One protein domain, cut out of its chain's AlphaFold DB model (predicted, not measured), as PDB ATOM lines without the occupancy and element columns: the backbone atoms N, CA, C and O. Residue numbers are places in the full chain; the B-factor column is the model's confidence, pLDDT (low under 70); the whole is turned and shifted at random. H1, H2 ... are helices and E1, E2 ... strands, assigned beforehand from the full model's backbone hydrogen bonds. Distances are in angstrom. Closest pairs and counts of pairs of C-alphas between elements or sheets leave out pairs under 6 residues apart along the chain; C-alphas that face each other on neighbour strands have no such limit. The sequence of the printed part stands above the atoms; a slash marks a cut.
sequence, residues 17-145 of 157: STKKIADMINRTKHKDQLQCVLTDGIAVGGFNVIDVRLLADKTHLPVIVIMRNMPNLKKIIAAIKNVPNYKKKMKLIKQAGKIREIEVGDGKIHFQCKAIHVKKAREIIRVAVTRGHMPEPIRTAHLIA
ATOM      1  N   SER A  17      -9.313 -22.019 -31.782       97.12
ATOM      2  CA  SER A  17      -9.873 -21.881 -30.425       97.12
ATOM      3  C   SER A  17      -9.781 -23.171 -29.612       97.12
ATOM      4  O   SER A  17      -9.225 -23.173 -28.516       97.12
ATOM      5  N   THR A  18     -10.244 -24.294 -30.165       97.81
ATOM      6  CA  THR A  18     -10.204 -25.603 -29.487       97.81
ATOM      7  C   THR A  18      -8.784 -25.989 -29.079       97.81
ATOM      8  O   THR A  18      -8.557 -26.428 -27.954       97.81
ATOM      9  N   LYS A  19      -7.817 -25.819 -29.993       98.12
ATOM     10  CA  LYS A  19      -6.414 -26.164 -29.741       98.12
ATOM     11  C   LYS A  19      -5.837 -25.260 -28.654       98.12
ATOM     12  O   LYS A  19      -5.301 -25.767 -27.680       98.12
ATOM     13  N   LYS A  20      -6.005 -23.945 -28.793       98.25
ATOM     14  CA  LYS A  20      -5.488 -22.945 -27.852       98.25
ATOM     15  C   LYS A  20      -6.032 -23.139 -26.439       98.25
ATOM     16  O   LYS A  20      -5.256 -23.123 -25.490       98.25
ATOM     17  N   ILE A  21      -7.334 -23.393 -26.299       97.94
ATOM     18  CA  ILE A  21      -7.960 -23.655 -24.996       97.94
ATOM     19  C   ILE A  21      -7.423 -24.960 -24.392       97.94
ATOM     20  O   ILE A  21      -7.066 -24.986 -23.215       97.94
ATOM     21  N   ALA A  22      -7.323 -26.037 -25.179       98.38
ATOM     22  CA  ALA A  22      -6.781 -27.304 -24.692       98.38
ATOM     23  C   ALA A  22      -5.315 -27.169 -24.243       98.38
ATOM     24  O   ALA A  22      -4.966 -27.620 -23.154       98.38
ATOM     25  N   ASP A  23      -4.481 -26.496 -25.042       98.19
ATOM     26  CA  ASP A  23      -3.068 -26.262 -24.738       98.19
ATOM     27  C   ASP A  23      -2.914 -25.399 -23.470       98.19
ATOM     28  O   ASP A  23      -2.108 -25.718 -22.598       98.19
ATOM     29  N   MET A  24      -3.732 -24.347 -23.315       97.25
ATOM     30  CA  MET A  24      -3.804 -23.531 -22.094       97.25
ATOM     31  C   MET A  24      -4.144 -24.356 -20.850       97.25
ATOM     32  O   MET A  24      -3.499 -24.214 -19.812       97.25
ATOM     33  N   ILE A  25      -5.165 -25.206 -20.943       97.69
ATOM     34  CA  ILE A  25      -5.619 -26.034 -19.823       97.69
ATOM     35  C   ILE A  25      -4.565 -27.084 -19.466       97.69
ATOM     36  O   ILE A  25      -4.322 -27.331 -18.292       97.69
ATOM     37  N   ASN A  26      -3.935 -27.711 -20.456       97.75
ATOM     38  CA  ASN A  26      -2.980 -28.788 -20.210       97.75
ATOM     39  C   ASN A  26      -1.608 -28.281 -19.737       97.75
ATOM     40  O   ASN A  26      -0.887 -29.037 -19.097       97.75
ATOM     41  N   ARG A  27      -1.252 -27.015 -20.001       96.44
ATOM     42  CA  ARG A  27       0.017 -26.418 -19.539       96.44
ATOM     43  C   ARG A  27      -0.047 -25.774 -18.154       96.44
ATOM     44  O   ARG A  27       0.988 -25.376 -17.628       96.44
ATOM     45  N   THR A  28      -1.237 -25.574 -17.584       95.44
ATOM     46  CA  THR A  28      -1.352 -24.904 -16.280       95.44
ATOM     47  C   THR A  28      -0.997 -25.845 -15.132       95.44
ATOM     48  O   THR A  28      -1.429 -26.993 -15.102       95.44
ATOM     49  N   LYS A  29      -0.293 -25.323 -14.120       95.00
ATOM     50  CA  LYS A  29      -0.015 -26.037 -12.860       95.00
ATOM     51  C   LYS A  29      -1.278 -26.462 -12.099       95.00
ATOM     52  O   LYS A  29      -1.211 -27.312 -11.227       95.00
ATOM     53  N   HIS A  30      -2.423 -25.859 -12.421       94.31
ATOM     54  CA  HIS A  30      -3.711 -26.159 -11.796       94.31
ATOM     55  C   HIS A  30      -4.442 -27.333 -12.457       94.31
ATOM     56  O   HIS A  30      -5.567 -27.628 -12.072       94.31
ATOM     57  N   LYS A  31      -3.859 -27.981 -13.473       94.75
ATOM     58  CA  LYS A  31      -4.543 -28.992 -14.284       94.75
ATOM     59  C   LYS A  31      -5.210 -30.090 -13.448       94.75
ATOM     60  O   LYS A  31      -6.383 -30.381 -13.682       94.75
ATOM     61  N   ASP A  32      -4.489 -30.640 -12.478       94.69
ATOM     62  CA  ASP A  32      -4.910 -31.829 -11.725       94.69
ATOM     63  C   ASP A  32      -6.090 -31.568 -10.775       94.69
ATOM     64  O   ASP A  32      -6.818 -32.489 -10.416       94.69
ATOM     65  N   GLN A  33      -6.329 -30.305 -10.407       95.25
ATOM     66  CA  GLN A  33      -7.467 -29.904  -9.569       95.25
ATOM     67  C   GLN A  33      -8.708 -29.497 -10.382       95.25
ATOM     68  O   GLN A  33      -9.799 -29.374  -9.820       95.25
ATOM     69  N   LEU A  34      -8.588 -29.291 -11.701       96.44
ATOM     70  CA  LEU A  34      -9.727 -28.892 -12.531       96.44
ATOM     71  C   LEU A  34     -10.752 -30.027 -12.629       96.44
ATOM     72  O   LEU A  34     -10.418 -31.161 -12.942       96.44
ATOM     73  N   GLN A  35     -12.025 -29.699 -12.412       96.50
ATOM     74  CA  GLN A  35     -13.128 -30.669 -12.474       96.50
ATOM     75  C   GLN A  35     -13.968 -30.540 -13.751       96.50
ATOM     76  O   GLN A  35     -14.654 -31.479 -14.151       96.50
ATOM     77  N   CYS A  36     -13.964 -29.365 -14.384       97.88
ATOM     78  CA  CYS A  36     -14.693 -29.096 -15.619       97.88
ATOM     79  C   CYS A  36     -14.189 -27.815 -16.293       97.88
ATOM     80  O   CYS A  36     -13.485 -27.009 -15.685       97.88
ATOM     81  N   VAL A  37     -14.600 -27.619 -17.544       98.19
ATOM     82  CA  VAL A  37     -14.402 -26.395 -18.320       98.19
ATOM     83  C   VAL A  37     -15.756 -25.725 -18.529       98.19
ATOM     84  O   VAL A  37     -16.676 -26.341 -19.071       98.19
ATOM     85  N   LEU A  38     -15.871 -24.460 -18.125       98.12
ATOM     86  CA  LEU A  38     -17.027 -23.612 -18.415       98.12
ATOM     87  C   LEU A  38     -16.666 -22.645 -19.547       98.12
ATOM     88  O   LEU A  38     -15.620 -22.003 -19.493       98.12
ATOM     89  N   THR A  39     -17.521 -22.534 -20.562       97.50
ATOM     90  CA  THR A  39     -17.321 -21.622 -21.707       97.50
ATOM     91  C   THR A  39     -18.523 -20.700 -21.879       97.50
ATOM     92  O   THR A  39     -19.653 -21.122 -21.632       97.50
ATOM     93  N   ASP A  40     -18.286 -19.452 -22.291       95.19
ATOM     94  CA  ASP A  40     -19.338 -18.484 -22.631       95.19
ATOM     95  C   ASP A  40     -19.718 -18.620 -24.111       95.19
ATOM     96  O   ASP A  40     -19.150 -17.990 -25.000       95.19
ATOM     97  N   GLY A  41     -20.646 -19.530 -24.384       94.81
ATOM     98  CA  GLY A  41     -21.027 -19.930 -25.728       94.81
ATOM     99  C   GLY A  41     -20.022 -20.874 -26.388       94.81
ATOM    100  O   GLY A  41     -19.022 -21.296 -25.813       94.81
ATOM    101  N   ILE A  42     -20.340 -21.267 -27.623       93.44
ATOM    102  CA  ILE A  42     -19.564 -22.268 -28.369       93.44
ATOM    103  C   ILE A  42     -18.569 -21.660 -29.358       93.44
ATOM    104  O   ILE A  42     -17.923 -22.373 -30.120       93.44
ATOM    105  N   ALA A  43     -18.470 -20.340 -29.397       92.81
ATOM    106  CA  ALA A  43     -17.564 -19.632 -30.279       92.81
ATOM    107  C   ALA A  43     -16.973 -18.443 -29.530       92.81
ATOM    108  O   ALA A  43     -17.651 -17.797 -28.737       92.81
ATOM    109  N   VAL A  44     -15.701 -18.185 -29.796       92.88
ATOM    110  CA  VAL A  44     -14.927 -17.080 -29.230       92.88
ATOM    111  C   VAL A  44     -14.333 -16.271 -30.380       92.88
ATOM    112  O   VAL A  44     -14.181 -16.801 -31.479       92.88
ATOM    113  N   GLY A  45     -14.034 -14.986 -30.169       89.06
ATOM    114  CA  GLY A  45     -13.459 -14.133 -31.221       89.06
ATOM    115  C   GLY A  45     -14.273 -14.144 -32.524       89.06
ATOM    116  O   GLY A  45     -13.702 -14.341 -33.593       89.06
ATOM    117  N   GLY A  46     -15.602 -14.034 -32.420       89.75
ATOM    118  CA  GLY A  46     -16.532 -14.214 -33.539       89.75
ATOM    119  C   GLY A  46     -16.958 -15.674 -33.706       89.75
ATOM    120  O   GLY A  46     -17.514 -16.285 -32.796       89.75
ATOM    121  N   PHE A  47     -16.708 -16.246 -34.878       91.69
ATOM    122  CA  PHE A  47     -17.069 -17.601 -35.288       91.69
ATOM    123  C   PHE A  47     -15.912 -18.599 -35.156       91.69
ATOM    124  O   PHE A  47     -15.882 -19.594 -35.887       91.69
ATOM    125  N   ASN A  48     -14.953 -18.392 -34.249       94.75
ATOM    126  CA  ASN A  48     -13.931 -19.399 -33.953       94.75
ATOM    127  C   ASN A  48     -14.526 -20.506 -33.062       94.75
ATOM    128  O   ASN A  48     -14.396 -20.503 -31.835       94.75
ATOM    129  N   VAL A  49     -15.273 -21.412 -33.700       95.94
ATOM    130  CA  VAL A  49     -16.108 -22.420 -33.035       95.94
ATOM    131  C   VAL A  49     -15.257 -23.446 -32.288       95.94
ATOM    132  O   VAL A  49     -14.367 -24.072 -32.860       95.94
ATOM    133  N   ILE A  50     -15.594 -23.650 -31.019       97.31
ATOM    134  CA  ILE A  50     -14.994 -24.642 -30.137       97.31
ATOM    135  C   ILE A  50     -15.623 -26.006 -30.432       97.31
ATOM    136  O   ILE A  50     -16.834 -26.197 -30.307       97.31
ATOM    137  N   ASP A  51     -14.800 -26.989 -30.784       97.12
ATOM    138  CA  ASP A  51     -15.213 -28.388 -30.812       97.12
ATOM    139  C   ASP A  51     -15.241 -28.918 -29.374       97.12
ATOM    140  O   ASP A  51     -14.229 -29.333 -28.815       97.12
ATOM    141  N   VAL A  52     -16.424 -28.883 -28.759       96.50
ATOM    142  CA  VAL A  52     -16.625 -29.289 -27.357       96.50
ATOM    143  C   VAL A  52     -16.317 -30.760 -27.102       96.50
ATOM    144  O   VAL A  52     -16.006 -31.129 -25.972       96.50
ATOM    145  N   ARG A  53     -16.412 -31.614 -28.131       96.12
ATOM    146  CA  ARG A  53     -16.044 -33.024 -28.018       96.12
ATOM    147  C   ARG A  53     -14.531 -33.144 -27.993       96.12
ATOM    148  O   ARG A  53     -14.002 -33.702 -27.042       96.12
ATOM    149  N   LEU A  54     -13.859 -32.572 -28.989       97.69
ATOM    150  CA  LEU A  54     -12.403 -32.608 -29.060       97.69
ATOM    151  C   LEU A  54     -11.759 -31.920 -27.853       97.69
ATOM    152  O   LEU A  54     -10.737 -32.391 -27.366       97.69
ATOM    153  N   LEU A  55     -12.353 -30.833 -27.354       98.25
ATOM    154  CA  LEU A  55     -11.890 -30.169 -26.141       98.25
ATOM    155  C   LEU A  55     -11.965 -31.118 -24.941       98.25
ATOM    156  O   LEU A  55     -10.949 -31.316 -24.285       98.25
ATOM    157  N   ALA A  56     -13.125 -31.743 -24.707       97.75
ATOM    158  CA  ALA A  56     -13.297 -32.692 -23.611       97.75
ATOM    159  C   ALA A  56     -12.312 -33.866 -23.703       97.75
ATOM    160  O   ALA A  56     -11.712 -34.243 -22.697       97.75
ATOM    161  N   ASP A  57     -12.107 -34.393 -24.912       97.88
ATOM    162  CA  ASP A  57     -11.193 -35.503 -25.174       97.88
ATOM    163  C   ASP A  57      -9.730 -35.092 -24.911       97.88
ATOM    164  O   ASP A  57      -9.005 -35.806 -24.224       97.88
ATOM    165  N   LYS A  58      -9.297 -33.917 -25.392       98.25
ATOM    166  CA  LYS A  58      -7.919 -33.416 -25.222       98.25
ATOM    167  C   LYS A  58      -7.583 -32.996 -23.801       98.25
ATOM    168  O   LYS A  58      -6.410 -33.004 -23.427       98.25
ATOM    169  N   THR A  59      -8.571 -32.540 -23.041       98.06
ATOM    170  CA  THR A  59      -8.353 -32.108 -21.663       98.06
ATOM    171  C   THR A  59      -8.723 -33.186 -20.658       98.06
ATOM    172  O   THR A  59      -8.438 -32.994 -19.487       98.06
ATOM    173  N   HIS A  60      -9.368 -34.286 -21.042       97.62
ATOM    174  CA  HIS A  60      -9.945 -35.241 -20.086       97.62
ATOM    175  C   HIS A  60     -10.842 -34.559 -19.033       97.62
ATOM    176  O   HIS A  60     -10.914 -34.985 -17.885       97.62
ATOM    177  N   LEU A  61     -11.512 -33.469 -19.425       98.38
ATOM    178  CA  LEU A  61     -12.391 -32.695 -18.551       98.38
ATOM    179  C   LEU A  61     -13.769 -32.574 -19.195       98.38
ATOM    180  O   LEU A  61     -13.861 -32.303 -20.395       98.38
ATOM    181  N   PRO A  62     -14.849 -32.692 -18.412       98.00
ATOM    182  CA  PRO A  62     -16.167 -32.268 -18.839       98.00
ATOM    183  C   PRO A  62     -16.190 -30.835 -19.357       98.00
ATOM    184  O   PRO A  62     -15.594 -29.946 -18.750       98.00
ATOM    185  N   VAL A  63     -16.959 -30.589 -20.417       98.31
ATOM    186  CA  VAL A  63     -17.170 -29.240 -20.960       98.31
ATOM    187  C   VAL A  63     -18.635 -28.864 -20.801       98.31
ATOM    188  O   VAL A  63     -19.524 -29.616 -21.209       98.31
ATOM    189  N   ILE A  64     -18.887 -27.693 -20.224       98.38
ATOM    190  CA  ILE A  64     -20.212 -27.091 -20.097       98.38
ATOM    191  C   ILE A  64     -20.184 -25.747 -20.828       98.38
ATOM    192  O   ILE A  64     -19.453 -24.825 -20.466       98.38
ATOM    193  N   VAL A  65     -20.984 -25.650 -21.882       98.06
ATOM    194  CA  VAL A  65     -21.189 -24.414 -22.634       98.06
ATOM    195  C   VAL A  65     -22.350 -23.676 -22.006       98.06
ATOM    196  O   VAL A  65     -23.434 -24.246 -21.917       98.06
ATOM    197  N   ILE A  66     -22.138 -22.435 -21.594       97.69
ATOM    198  CA  ILE A  66     -23.137 -21.580 -20.960       97.69
ATOM    199  C   ILE A  66     -23.520 -20.474 -21.933       97.69
ATOM    200  O   ILE A  66     -22.670 -19.897 -22.590       97.69
ATOM    201  N   MET A  67     -24.806 -20.177 -22.039       95.94
ATOM    202  CA  MET A  67     -25.336 -19.105 -22.870       95.94
ATOM    203  C   MET A  67     -26.377 -18.349 -22.058       95.94
ATOM    204  O   MET A  67     -27.335 -18.943 -21.561       95.94
ATOM    205  N   ARG A  68     -26.233 -17.025 -21.967       93.75
ATOM    206  CA  ARG A  68     -27.216 -16.183 -21.271       93.75
ATOM    207  C   ARG A  68     -28.609 -16.299 -21.900       93.75
ATOM    208  O   ARG A  68     -29.599 -16.472 -21.205       93.75
ATOM    209  N   ASN A  69     -28.675 -16.283 -23.231       92.56
ATOM    210  CA  ASN A  69     -29.921 -16.331 -23.998       92.56
ATOM    211  C   ASN A  69     -29.947 -17.529 -24.949       92.56
ATOM    212  O   ASN A  69     -28.898 -18.016 -25.371       92.56
ATOM    213  N   MET A  70     -31.150 -17.970 -25.329       92.69
ATOM    214  CA  MET A  70     -31.310 -19.018 -26.336       92.69
ATOM    215  C   MET A  70     -30.710 -18.529 -27.668       92.69
ATOM    216  O   MET A  70     -31.106 -17.462 -28.154       92.69
ATOM    217  N   PRO A  71     -29.769 -19.270 -28.283       87.81
ATOM    218  CA  PRO A  71     -29.153 -18.848 -29.532       87.81
ATOM    219  C   PRO A  71     -30.182 -18.789 -30.662       87.81
ATOM    220  O   PRO A  71     -30.906 -19.747 -30.940       87.81
ATOM    221  N   ASN A  72     -30.215 -17.663 -31.377       89.88
ATOM    222  CA  ASN A  72     -31.049 -17.525 -32.565       89.88
ATOM    223  C   ASN A  72     -30.370 -18.214 -33.756       89.88
ATOM    224  O   ASN A  72     -29.548 -17.618 -34.455       89.88
ATOM    225  N   LEU A  73     -30.738 -19.476 -33.999       84.88
ATOM    226  CA  LEU A  73     -30.154 -20.291 -35.068       84.88
ATOM    227  C   LEU A  73     -30.271 -19.640 -36.453       84.88
ATOM    228  O   LEU A  73     -29.334 -19.740 -37.236       84.88
ATOM    229  N   LYS A  74     -31.369 -18.928 -36.754       87.31
ATOM    230  CA  LYS A  74     -31.527 -18.227 -38.042       87.31
ATOM    231  C   LYS A  74     -30.470 -17.132 -38.207       87.31
ATOM    232  O   LYS A  74     -29.827 -17.072 -39.252       87.31
ATOM    233  N   LYS A  75     -30.245 -16.316 -37.168       88.38
ATOM    234  CA  LYS A  75     -29.201 -15.274 -37.170       88.38
ATOM    235  C   LYS A  75     -27.799 -15.876 -37.268       88.38
ATOM    236  O   LYS A  75     -26.996 -15.392 -38.055       88.38
ATOM    237  N   ILE A  76     -27.534 -16.959 -36.537       87.38
ATOM    238  CA  ILE A  76     -26.247 -17.670 -36.593       87.38
ATOM    239  C   ILE A  76     -25.988 -18.213 -38.004       87.38
ATOM    240  O   ILE A  76     -24.912 -18.001 -38.551       87.38
ATOM    241  N   ILE A  77     -26.978 -18.869 -38.621       86.56
ATOM    242  CA  ILE A  77     -26.869 -19.395 -39.991       86.56
ATOM    243  C   ILE A  77     -26.660 -18.266 -41.004       86.56
ATOM    244  O   ILE A  77     -25.909 -18.448 -41.956       86.56
ATOM    245  N   ALA A  78     -27.318 -17.119 -40.835       88.44
ATOM    246  CA  ALA A  78     -27.126 -15.980 -41.726       88.44
ATOM    247  C   ALA A  78     -25.706 -15.405 -41.611       88.44
ATOM    248  O   ALA A  78     -25.043 -15.219 -42.626       88.44
ATOM    249  N   ALA A  79     -25.223 -15.190 -40.387       87.81
ATOM    250  CA  ALA A  79     -23.925 -14.570 -40.135       87.81
ATOM    251  C   ALA A  79     -22.740 -15.480 -40.500       87.81
ATOM    252  O   ALA A  79     -21.757 -15.016 -41.071       87.81
ATOM    253  N   ILE A  80     -22.848 -16.789 -40.258       88.44
ATOM    254  CA  ILE A  80     -21.747 -17.722 -40.520       88.44
ATOM    255  C   ILE A  80     -21.479 -17.936 -42.015       88.44
ATOM    256  O   ILE A  80     -20.383 -18.348 -42.368       88.44
ATOM    257  N   LYS A  81     -22.445 -17.664 -42.906       88.06
ATOM    258  CA  LYS A  81     -22.294 -17.875 -44.361       88.06
ATOM    259  C   LYS A  81     -21.136 -17.083 -44.971       88.06
ATOM    260  O   LYS A  81     -20.565 -17.546 -45.951       88.06
ATOM    261  N   ASN A  82     -20.793 -15.941 -44.379       85.75
ATOM    262  CA  ASN A  82     -19.714 -15.073 -44.851       85.75
ATOM    263  C   ASN A  82     -18.359 -15.402 -44.200       85.75
ATOM    264  O   ASN A  82     -17.362 -14.751 -44.489       85.75
ATOM    265  N   VAL A  83     -18.315 -16.405 -43.318       88.44
ATOM    266  CA  VAL A  83     -17.107 -16.806 -42.597       88.44
ATOM    267  C   VAL A  83     -16.377 -17.904 -43.382       88.44
ATOM    268  O   VAL A  83     -17.024 -18.840 -43.873       88.44
ATOM    269  N   PRO A  84     -15.035 -17.870 -43.467       87.56
ATOM    270  CA  PRO A  84     -14.257 -18.966 -44.034       87.56
ATOM    271  C   PRO A  84     -14.633 -20.316 -43.409       87.56
ATOM    272  O   PRO A  84     -14.894 -20.419 -42.210       87.56
ATOM    273  N   ASN A  85     -14.683 -21.373 -44.222       90.31
ATOM    274  CA  ASN A  85     -14.985 -22.738 -43.772       90.31
ATOM    275  C   ASN A  85     -16.304 -22.890 -42.986       90.31
ATOM    276  O   ASN A  85     -16.448 -23.804 -42.164       90.31
ATOM    277  N   TYR A  86     -17.312 -22.052 -43.259       90.62
ATOM    278  CA  TYR A  86     -18.598 -22.073 -42.553       90.62
ATOM    279  C   TYR A  86     -19.250 -23.461 -42.472       90.62
ATOM    280  O   TYR A  86     -19.891 -23.780 -41.474       90.62
ATOM    281  N   LYS A  87     -19.073 -24.323 -43.489       91.94
ATOM    282  CA  LYS A  87     -19.599 -25.702 -43.492       91.94
ATOM    283  C   LYS A  87     -19.034 -26.524 -42.329       91.94
ATOM    284  O   LYS A  87     -19.786 -27.226 -41.651       91.94
ATOM    285  N   LYS A  88     -17.726 -26.406 -42.072       92.19
ATOM    286  CA  LYS A  88     -17.036 -27.076 -40.961       92.19
ATOM    287  C   LYS A  88     -17.511 -26.511 -39.623       92.19
ATOM    288  O   LYS A  88     -17.942 -27.272 -38.761       92.19
ATOM    289  N   LYS A  89     -17.542 -25.184 -39.487       92.31
ATOM    290  CA  LYS A  89     -18.019 -24.496 -38.275       92.31
ATOM    291  C   LYS A  89     -19.483 -24.836 -37.952       92.31
ATOM    292  O   LYS A  89     -19.821 -25.128 -36.811       92.31
ATOM    293  N   MET A  90     -20.347 -24.909 -38.965       91.12
ATOM    294  CA  MET A  90     -21.749 -25.319 -38.826       91.12
ATOM    295  C   MET A  90     -21.888 -26.765 -38.339       91.12
ATOM    296  O   MET A  90     -22.770 -27.065 -37.535       91.12
ATOM    297  N   LYS A  91     -21.023 -27.672 -38.811       92.50
ATOM    298  CA  LYS A  91     -20.992 -29.057 -38.328       92.50
ATOM    299  C   LYS A  91     -20.686 -29.102 -36.829       92.50
ATOM    300  O   LYS A  91     -21.410 -29.779 -36.105       92.50
ATOM    301  N   LEU A  92     -19.703 -28.327 -36.365       93.06
ATOM    302  CA  LEU A  92     -19.352 -28.229 -34.944       93.06
ATOM    303  C   LEU A  92     -20.514 -27.691 -34.096       93.06
ATOM    304  O   LEU A  92     -20.881 -28.307 -33.098       93.06
ATOM    305  N   ILE A  93     -21.168 -26.611 -34.542       90.94
ATOM    306  CA  ILE A  93     -22.335 -26.036 -33.847       90.94
ATOM    307  C   ILE A  93     -23.457 -27.073 -33.699       90.94
ATOM    308  O   ILE A  93     -24.070 -27.180 -32.640       90.94
ATOM    309  N   LYS A  94     -23.721 -27.875 -34.737       88.62
ATOM    310  CA  LYS A  94     -24.725 -28.950 -34.670       88.62
ATOM    311  C   LYS A  94     -24.309 -30.089 -33.732       88.62
ATOM    312  O   LYS A  94     -25.158 -30.686 -33.078       88.62
ATOM    313  N   GLN A  95     -23.014 -30.394 -33.660       89.75
ATOM    314  CA  GLN A  95     -22.459 -31.469 -32.830       89.75
ATOM    315  C   GLN A  95     -22.360 -31.119 -31.339       89.75
ATOM    316  O   GLN A  95     -22.192 -32.018 -30.515       89.75
ATOM    317  N   ALA A  96     -22.533 -29.845 -30.989       87.75
ATOM    318  CA  ALA A  96     -22.580 -29.327 -29.623       87.75
ATOM    319  C   ALA A  96     -23.607 -30.013 -28.706       87.75
ATOM    320  O   ALA A  96     -23.473 -30.006 -27.482       87.75
ATOM    321  N   GLY A  97     -24.640 -30.614 -29.301       89.00
ATOM    322  CA  GLY A  97     -25.675 -31.358 -28.597       89.00
ATOM    323  C   GLY A  97     -26.898 -30.517 -28.232       89.00
ATOM    324  O   GLY A  97     -27.088 -29.394 -28.694       89.00
ATOM    325  N   LYS A  98     -27.780 -31.097 -27.415       94.19
ATOM    326  CA  LYS A  98     -29.064 -30.489 -27.048       94.19
ATOM    327  C   LYS A  98     -28.865 -29.323 -26.080       94.19
ATOM    328  O   LYS A  98     -28.290 -29.512 -25.010       94.19
ATOM    329  N   ILE A  99     -29.417 -28.163 -26.431       96.62
ATOM    330  CA  ILE A  99     -29.516 -27.007 -25.536       96.62
ATOM    331  C   ILE A  99     -30.563 -27.303 -24.462       96.62
ATOM    332  O   ILE A  99     -31.642 -27.833 -24.742       96.62
ATOM    333  N   ARG A 100     -30.218 -26.993 -23.218       97.50
ATOM    334  CA  ARG A 100     -31.046 -27.174 -22.027       97.50
ATOM    335  C   ARG A 100     -31.105 -25.863 -21.267       97.50
ATOM    336  O   ARG A 100     -30.239 -25.020 -21.444       97.50
ATOM    337  N   GLU A 101     -32.092 -25.719 -20.401       97.44
ATOM    338  CA  GLU A 101     -32.226 -24.558 -19.526       97.44
ATOM    339  C   GLU A 101     -32.112 -24.949 -18.049       97.44
ATOM    340  O   GLU A 101     -32.287 -26.120 -17.663       97.44
ATOM    341  N   ILE A 102     -31.770 -23.951 -17.240       97.62
ATOM    342  CA  ILE A 102     -31.767 -23.997 -15.782       97.62
ATOM    343  C   ILE A 102     -32.030 -22.595 -15.223       97.62
ATOM    344  O   ILE A 102     -31.462 -21.611 -15.695       97.62
ATOM    345  N   GLU A 103     -32.869 -22.532 -14.194       97.56
ATOM    346  CA  GLU A 103     -33.036 -21.349 -13.347       97.56
ATOM    347  C   GLU A 103     -32.018 -21.385 -12.205       97.56
ATOM    348  O   GLU A 103     -31.895 -22.386 -11.478       97.56
ATOM    349  N   VAL A 104     -31.242 -20.311 -12.088       96.88
ATOM    350  CA  VAL A 104     -30.131 -20.184 -11.147       96.88
ATOM    351  C   VAL A 104     -29.903 -18.715 -10.801       96.88
ATOM    352  O   VAL A 104     -29.947 -17.853 -11.676       96.88
ATOM    353  N   GLY A 105     -29.654 -18.439  -9.519       94.19
ATOM    354  CA  GLY A 105     -29.508 -17.073  -9.027       94.19
ATOM    355  C   GLY A 105     -30.774 -16.250  -9.265       94.19
ATOM    356  O   GLY A 105     -31.851 -16.655  -8.838       94.19
ATOM    357  N   ASP A 106     -30.635 -15.121  -9.958       93.88
ATOM    358  CA  ASP A 106     -31.725 -14.183 -10.268       93.88
ATOM    359  C   ASP A 106     -32.313 -14.344 -11.682       93.88
ATOM    360  O   ASP A 106     -33.036 -13.471 -12.163       93.88
ATOM    361  N   GLY A 107     -32.000 -15.440 -12.379       95.38
ATOM    362  CA  GLY A 107     -32.396 -15.584 -13.771       95.38
ATOM    363  C   GLY A 107     -32.317 -16.997 -14.325       95.38
ATOM    364  O   GLY A 107     -32.300 -18.005 -13.618       95.38
ATOM    365  N   LYS A 108     -32.294 -17.054 -15.655       96.25
ATOM    366  CA  LYS A 108     -32.278 -18.285 -16.438       96.25
ATOM    367  C   LYS A 108     -31.078 -18.274 -17.367       96.25
ATOM    368  O   LYS A 108     -30.820 -17.277 -18.033       96.25
ATOM    369  N   ILE A 109     -30.391 -19.408 -17.451       96.94
ATOM    370  CA  ILE A 109     -29.341 -19.632 -18.444       96.94
ATOM    371  C   ILE A 109     -29.637 -20.878 -19.266       96.94
ATOM    372  O   ILE A 109     -30.324 -21.808 -18.830       96.94
ATOM    373  N   HIS A 110     -29.068 -20.903 -20.463       97.94
ATOM    374  CA  HIS A 110     -29.070 -22.057 -21.340       97.94
ATOM    375  C   HIS A 110     -27.697 -22.712 -21.319       97.94
ATOM    376  O   HIS A 110     -26.677 -22.038 -21.204       97.94
ATOM    377  N   PHE A 111     -27.652 -24.032 -21.447       98.00
ATOM    378  CA  PHE A 111     -26.394 -24.753 -21.472       98.00
ATOM    379  C   PHE A 111     -26.425 -25.996 -22.354       98.00
ATOM    380  O   PHE A 111     -27.472 -26.599 -22.606       98.00
ATOM    381  N   GLN A 112     -25.240 -26.393 -22.799       97.62
ATOM    382  CA  GLN A 112     -24.944 -27.691 -23.397       97.62
ATOM    383  C   GLN A 112     -23.818 -28.329 -22.585       97.62
ATOM    384  O   GLN A 112     -23.041 -27.629 -21.937       97.62
ATOM    385  N   CYS A 113     -23.721 -29.655 -22.585       97.12
ATOM    386  CA  CYS A 113     -22.657 -30.329 -21.851       97.12
ATOM    387  C   CYS A 113     -22.149 -31.571 -22.581       97.12
ATOM    388  O   CYS A 113     -22.915 -32.282 -23.239       97.12
ATOM    389  N   LYS A 114     -20.851 -31.842 -22.432       97.38
ATOM    390  CA  LYS A 114     -20.158 -32.990 -23.016       97.38
ATOM    391  C   LYS A 114     -19.294 -33.679 -21.961       97.38
ATOM    392  O   LYS A 114     -18.730 -33.015 -21.099       97.38
ATOM    393  N   ALA A 115     -19.229 -35.011 -22.036       96.94
ATOM    394  CA  ALA A 115     -18.522 -35.874 -21.082       96.94
ATOM    395  C   ALA A 115     -19.006 -35.741 -19.617       96.94
ATOM    396  O   ALA A 115     -18.251 -35.978 -18.684       96.94
ATOM    397  N   ILE A 116     -20.279 -35.379 -19.406       97.56
ATOM    398  CA  ILE A 116     -20.889 -35.262 -18.073       97.56
ATOM    399  C   ILE A 116     -22.394 -35.498 -18.116       97.56
ATOM    400  O   ILE A 116     -23.076 -35.137 -19.080       97.56
ATOM    401  N   HIS A 117     -22.924 -36.086 -17.045       97.81
ATOM    402  CA  HIS A 117     -24.359 -36.243 -16.877       97.81
ATOM    403  C   HIS A 117     -25.032 -34.889 -16.616       97.81
ATOM    404  O   HIS A 117     -24.561 -34.079 -15.816       97.81
ATOM    405  N   VAL A 118     -26.194 -34.666 -17.229       98.00
ATOM    406  CA  VAL A 118     -26.919 -33.386 -17.163       98.00
ATOM    407  C   VAL A 118     -27.208 -32.961 -15.721       98.00
ATOM    408  O   VAL A 118     -27.091 -31.783 -15.397       98.00
ATOM    409  N   LYS A 119     -27.558 -33.907 -14.838       98.19
ATOM    410  CA  LYS A 119     -27.784 -33.624 -13.409       98.19
ATOM    411  C   LYS A 119     -26.537 -33.015 -12.757       98.19
ATOM    412  O   LYS A 119     -26.644 -31.983 -12.105       98.19
ATOM    413  N   LYS A 120     -25.357 -33.587 -13.022       98.38
ATOM    414  CA  LYS A 120     -24.093 -33.106 -12.458       98.38
ATOM    415  C   LYS A 120     -23.682 -31.753 -13.037       98.38
ATOM    416  O   LYS A 120     -23.242 -30.885 -12.295       98.38
ATOM    417  N   ALA A 121     -23.901 -31.533 -14.335       98.19
ATOM    418  CA  ALA A 121     -23.677 -30.226 -14.954       98.19
ATOM    419  C   ALA A 121     -24.526 -29.126 -14.290       98.19
ATOM    420  O   ALA A 121     -24.024 -28.039 -14.023       98.19
ATOM    421  N   ARG A 122     -25.792 -29.419 -13.954       98.44
ATOM    422  CA  ARG A 122     -26.659 -28.484 -13.219       98.44
ATOM    423  C   ARG A 122     -26.143 -28.176 -11.815       98.44
ATOM    424  O   ARG A 122     -26.194 -27.022 -11.411       98.44
ATOM    425  N   GLU A 123     -25.651 -29.177 -11.085       98.25
ATOM    426  CA  GLU A 123     -25.035 -28.971  -9.764       98.25
ATOM    427  C   GLU A 123     -23.819 -28.042  -9.857       98.25
ATOM    428  O   GLU A 123     -23.745 -27.062  -9.120       98.25
ATOM    429  N   ILE A 124     -22.916 -28.297 -10.810       98.19
ATOM    430  CA  ILE A 124     -21.726 -27.464 -11.045       98.19
ATOM    431  C   ILE A 124     -22.125 -26.020 -11.356       98.19
ATOM    432  O   ILE A 124     -21.578 -25.097 -10.764       98.19
ATOM    433  N   ILE A 125     -23.102 -25.821 -12.246       98.12
ATOM    434  CA  ILE A 125     -23.616 -24.488 -12.584       98.12
ATOM    435  C   ILE A 125     -24.122 -23.768 -11.331       98.12
ATOM    436  O   ILE A 125     -23.764 -22.616 -11.117       98.12
ATOM    437  N   ARG A 126     -24.931 -24.435 -10.495       97.56
ATOM    438  CA  ARG A 126     -25.479 -23.826  -9.272       97.56
ATOM    439  C   ARG A 126     -24.385 -23.408  -8.295       97.56
ATOM    440  O   ARG A 126     -24.484 -22.327  -7.735       97.56
ATOM    441  N   VAL A 127     -23.355 -24.234  -8.120       96.75
ATOM    442  CA  VAL A 127     -22.214 -23.918  -7.241       96.75
ATOM    443  C   VAL A 127     -21.364 -22.783  -7.813       96.75
ATOM    444  O   VAL A 127     -20.862 -21.948  -7.066       96.75
ATOM    445  N   ALA A 128     -21.204 -22.731  -9.135       96.75
ATOM    446  CA  ALA A 128     -20.373 -21.730  -9.792       96.75
ATOM    447  C   ALA A 128     -21.029 -20.340  -9.868       96.75
ATOM    448  O   ALA A 128     -20.328 -19.360 -10.110       96.75
ATOM    449  N   VAL A 129     -22.349 -20.230  -9.693       96.62
ATOM    450  CA  VAL A 129     -23.067 -18.947  -9.670       96.62
ATOM    451  C   VAL A 129     -23.092 -18.405  -8.243       96.62
ATOM    452  O   VAL A 129     -23.735 -18.971  -7.367       96.62
ATOM    453  N   THR A 130     -22.406 -17.284  -8.013       92.69
ATOM    454  CA  THR A 130     -22.396 -16.600  -6.706       92.69
ATOM    455  C   THR A 130     -23.273 -15.347  -6.700       92.69
ATOM    456  O   THR A 130     -23.988 -15.104  -5.731       92.69
ATOM    457  N   ARG A 131     -23.236 -14.544  -7.771       89.75
ATOM    458  CA  ARG A 131     -24.056 -13.332  -7.941       89.75
ATOM    459  C   ARG A 131     -24.656 -13.285  -9.343       89.75
ATOM    460  O   ARG A 131     -23.992 -13.639 -10.317       89.75
ATOM    461  N   GLY A 132     -25.891 -12.800  -9.448       93.38
ATOM    462  CA  GLY A 132     -26.648 -12.857 -10.697       93.38
ATOM    463  C   GLY A 132     -26.945 -14.302 -11.107       93.38
ATOM    464  O   GLY A 132     -27.072 -15.169 -10.249       93.38
ATOM    465  N   HIS A 133     -26.995 -14.576 -12.411       94.88
ATOM    466  CA  HIS A 133     -27.252 -15.914 -12.973       94.88
ATOM    467  C   HIS A 133     -26.095 -16.478 -13.817       94.88
ATOM    468  O   HIS A 133     -26.198 -17.588 -14.338       94.88
ATOM    469  N   MET A 134     -24.990 -15.737 -13.973       96.19
ATOM    470  CA  MET A 134     -23.818 -16.186 -14.736       96.19
ATOM    471  C   MET A 134     -22.745 -16.768 -13.805       96.19
ATOM    472  O   MET A 134     -22.470 -16.165 -12.769       96.19
ATOM    473  N   PRO A 135     -22.107 -17.905 -14.156       96.88
ATOM    474  CA  PRO A 135     -21.035 -18.482 -13.348       96.88
ATOM    475  C   PRO A 135     -19.868 -17.512 -13.121       96.88
ATOM    476  O   PRO A 135     -19.358 -16.917 -14.072       96.88
ATOM    477  N   GLU A 136     -19.390 -17.407 -11.882       96.44
ATOM    478  CA  GLU A 136     -18.313 -16.492 -11.485       96.44
ATOM    479  C   GLU A 136     -17.005 -16.697 -12.277       96.44
ATOM    480  O   GLU A 136     -16.391 -15.696 -12.656       96.44
ATOM    481  N   PRO A 137     -16.588 -17.935 -12.643       95.75
ATOM    482  CA  PRO A 137     -15.424 -18.132 -13.512       95.75
ATOM    483  C   PRO A 137     -15.587 -17.506 -14.905       95.75
ATOM    484  O   PRO A 137     -14.632 -16.947 -15.439       95.75
ATOM    485  N   ILE A 138     -16.799 -17.550 -15.479       96.12
ATOM    486  CA  ILE A 138     -17.100 -16.918 -16.774       96.12
ATOM    487  C   ILE A 138     -17.089 -15.398 -16.626       96.12
ATOM    488  O   ILE A 138     -16.439 -14.714 -17.415       96.12
ATOM    489  N   ARG A 139     -17.754 -14.873 -15.589       95.12
ATOM    490  CA  ARG A 139     -17.777 -13.431 -15.303       95.12
ATOM    491  C   ARG A 139     -16.363 -12.873 -15.158       95.12
ATOM    492  O   ARG A 139     -16.027 -11.865 -15.770       95.12
ATOM    493  N   THR A 140     -15.524 -13.565 -14.388       95.38
ATOM    494  CA  THR A 140     -14.135 -13.167 -14.138       95.38
ATOM    495  C   THR A 140     -13.308 -13.192 -15.420       95.38
ATOM    496  O   THR A 140     -12.616 -12.221 -15.720       95.38
ATOM    497  N   ALA A 141     -13.418 -14.261 -16.217       95.00
ATOM    498  CA  ALA A 141     -12.731 -14.354 -17.504       95.00
ATOM    499  C   ALA A 141     -13.147 -13.225 -18.462       95.00
ATOM    500  O   ALA A 141     -12.286 -12.639 -19.115       95.00
ATOM    501  N   HIS A 142     -14.439 -12.878 -18.504       93.00
ATOM    502  CA  HIS A 142     -14.947 -11.772 -19.313       93.00
ATOM    503  C   HIS A 142     -14.365 -10.420 -18.877       93.00
ATOM    504  O   HIS A 142     -13.853  -9.683 -19.712       93.00
ATOM    505  N   LEU A 143     -14.387 -10.106 -17.576       94.12
ATOM    506  CA  LEU A 143     -13.843  -8.843 -17.060       94.12
ATOM    507  C   LEU A 143     -12.351  -8.688 -17.381       94.12
ATOM    508  O   LEU A 143     -11.930  -7.625 -17.832       94.12
ATOM    509  N   ILE A 144     -11.567  -9.756 -17.199       94.69
ATOM    510  CA  ILE A 144     -10.131  -9.755 -17.501       94.69
ATOM    511  C   ILE A 144      -9.893  -9.595 -19.006       94.69
ATOM    512  O   ILE A 144      -9.088  -8.761 -19.411       94.69
ATOM    513  N   ALA A 145     -10.591 -10.367 -19.844       92.88
ATOM    514  CA  ALA A 145     -10.409 -10.315 -21.293       92.88
ATOM    515  C   ALA A 145     -10.774  -8.940 -21.876       92.88
ATOM    516  O   ALA A 145     -10.024  -8.415 -22.701       92.88
TER     517      ALA A 145
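Overview. This is residues 17 to 145 of the 157 residues of the protein "DUF99 family protein" of Candidatus Woesearchaeota archaeon (UniProt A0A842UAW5). A strongly twisted sheet of four strands makes the core, with H2 over one face and H5 over the other. H1 packs on H2, H6 packs on edge strand E1, and H3 and H4 lie off the sheet, their centres the farthest from the mean of the C-alphas. The printed part has 129 residues with six named helices and four named strands, in the order H1 E1 H2 E2 H3 H4 E3 E4 H5 H6. The mixed sheet runs E1 E2 E4 E3, and the class is mixed, helices and strands. The whole is compact, with a radius of gyration of the C-alphas of 14.5 A and spans of 38 by 35 by 30 A.

Arrangement. H1, residues 17 to 27, touches H2, residues 52 to 59, at a shallow tilt of 23 degrees, the same way; their closest C-alphas, of Ala 22 and Thr 59, are 5.9 A apart. E1, residues 37 to 40, is parallel to E2, residues 63 to 67, with N 64 and O 37 at 2.8 A; E1, H2 and E2 form a strand-helix-strand unit, two parallel neighbour strands joined through a helix, with a right-handed crossover. H2 is on the sheet at a height of 7.0 A. H3, residues 73 to 80, and H4, residues 86 to 95, form a helical hairpin but only just touch, with 3 pairs of C-alphas within 8 A, the closest being Ile 80 and Tyr 86 at 5.7 A. E3, residues 100 to 104, and E4, residues 107 to 114, form an antiparallel hairpin, with N 102 and O 109 at 3.0 A. E2, H3, H4 and E3 form a split strand-helix-strand unit, with E4 between its strands and a right-handed crossover. E4 is also antiparallel to E2, with N 65 and O 112 at 2.9 A. H5, residues 118 to 128, and H6, residues 136 to 145, are on one face and H2 is on the other: three layers, a sheet with helices on both faces. The closest C-alphas of H5 and E3 are Arg 126 and Val 104, 6.2 A apart; those of H6 and E1 are Ile 138 and Asp 40, 6.5 A apart. In the six helices every O i to N i+4 pair is within hydrogen-bond range.

Along the chain. H1 begins at C-alpha 17, (-9.873, -21.881, -30.425), and is 15.4 A long; H5 is 15.3 A, H4 14.1 A and H6 14.0 A. E4, the longest strand, covers 23.2 A from C-alpha 107, (-32.396, -15.584, -13.771). H6 ends at C-alpha 145, (-10.409, -10.315, -21.293).

Size, cuts and confidence. The two C-alphas farthest apart, of Lys 29 and Lys 74, are 41.1 A apart. The printed part has no cut, and E1 to H2 is a long link of 11 residues. The mean pLDDT of the printed part is 94.8, and no printed residue is under 70.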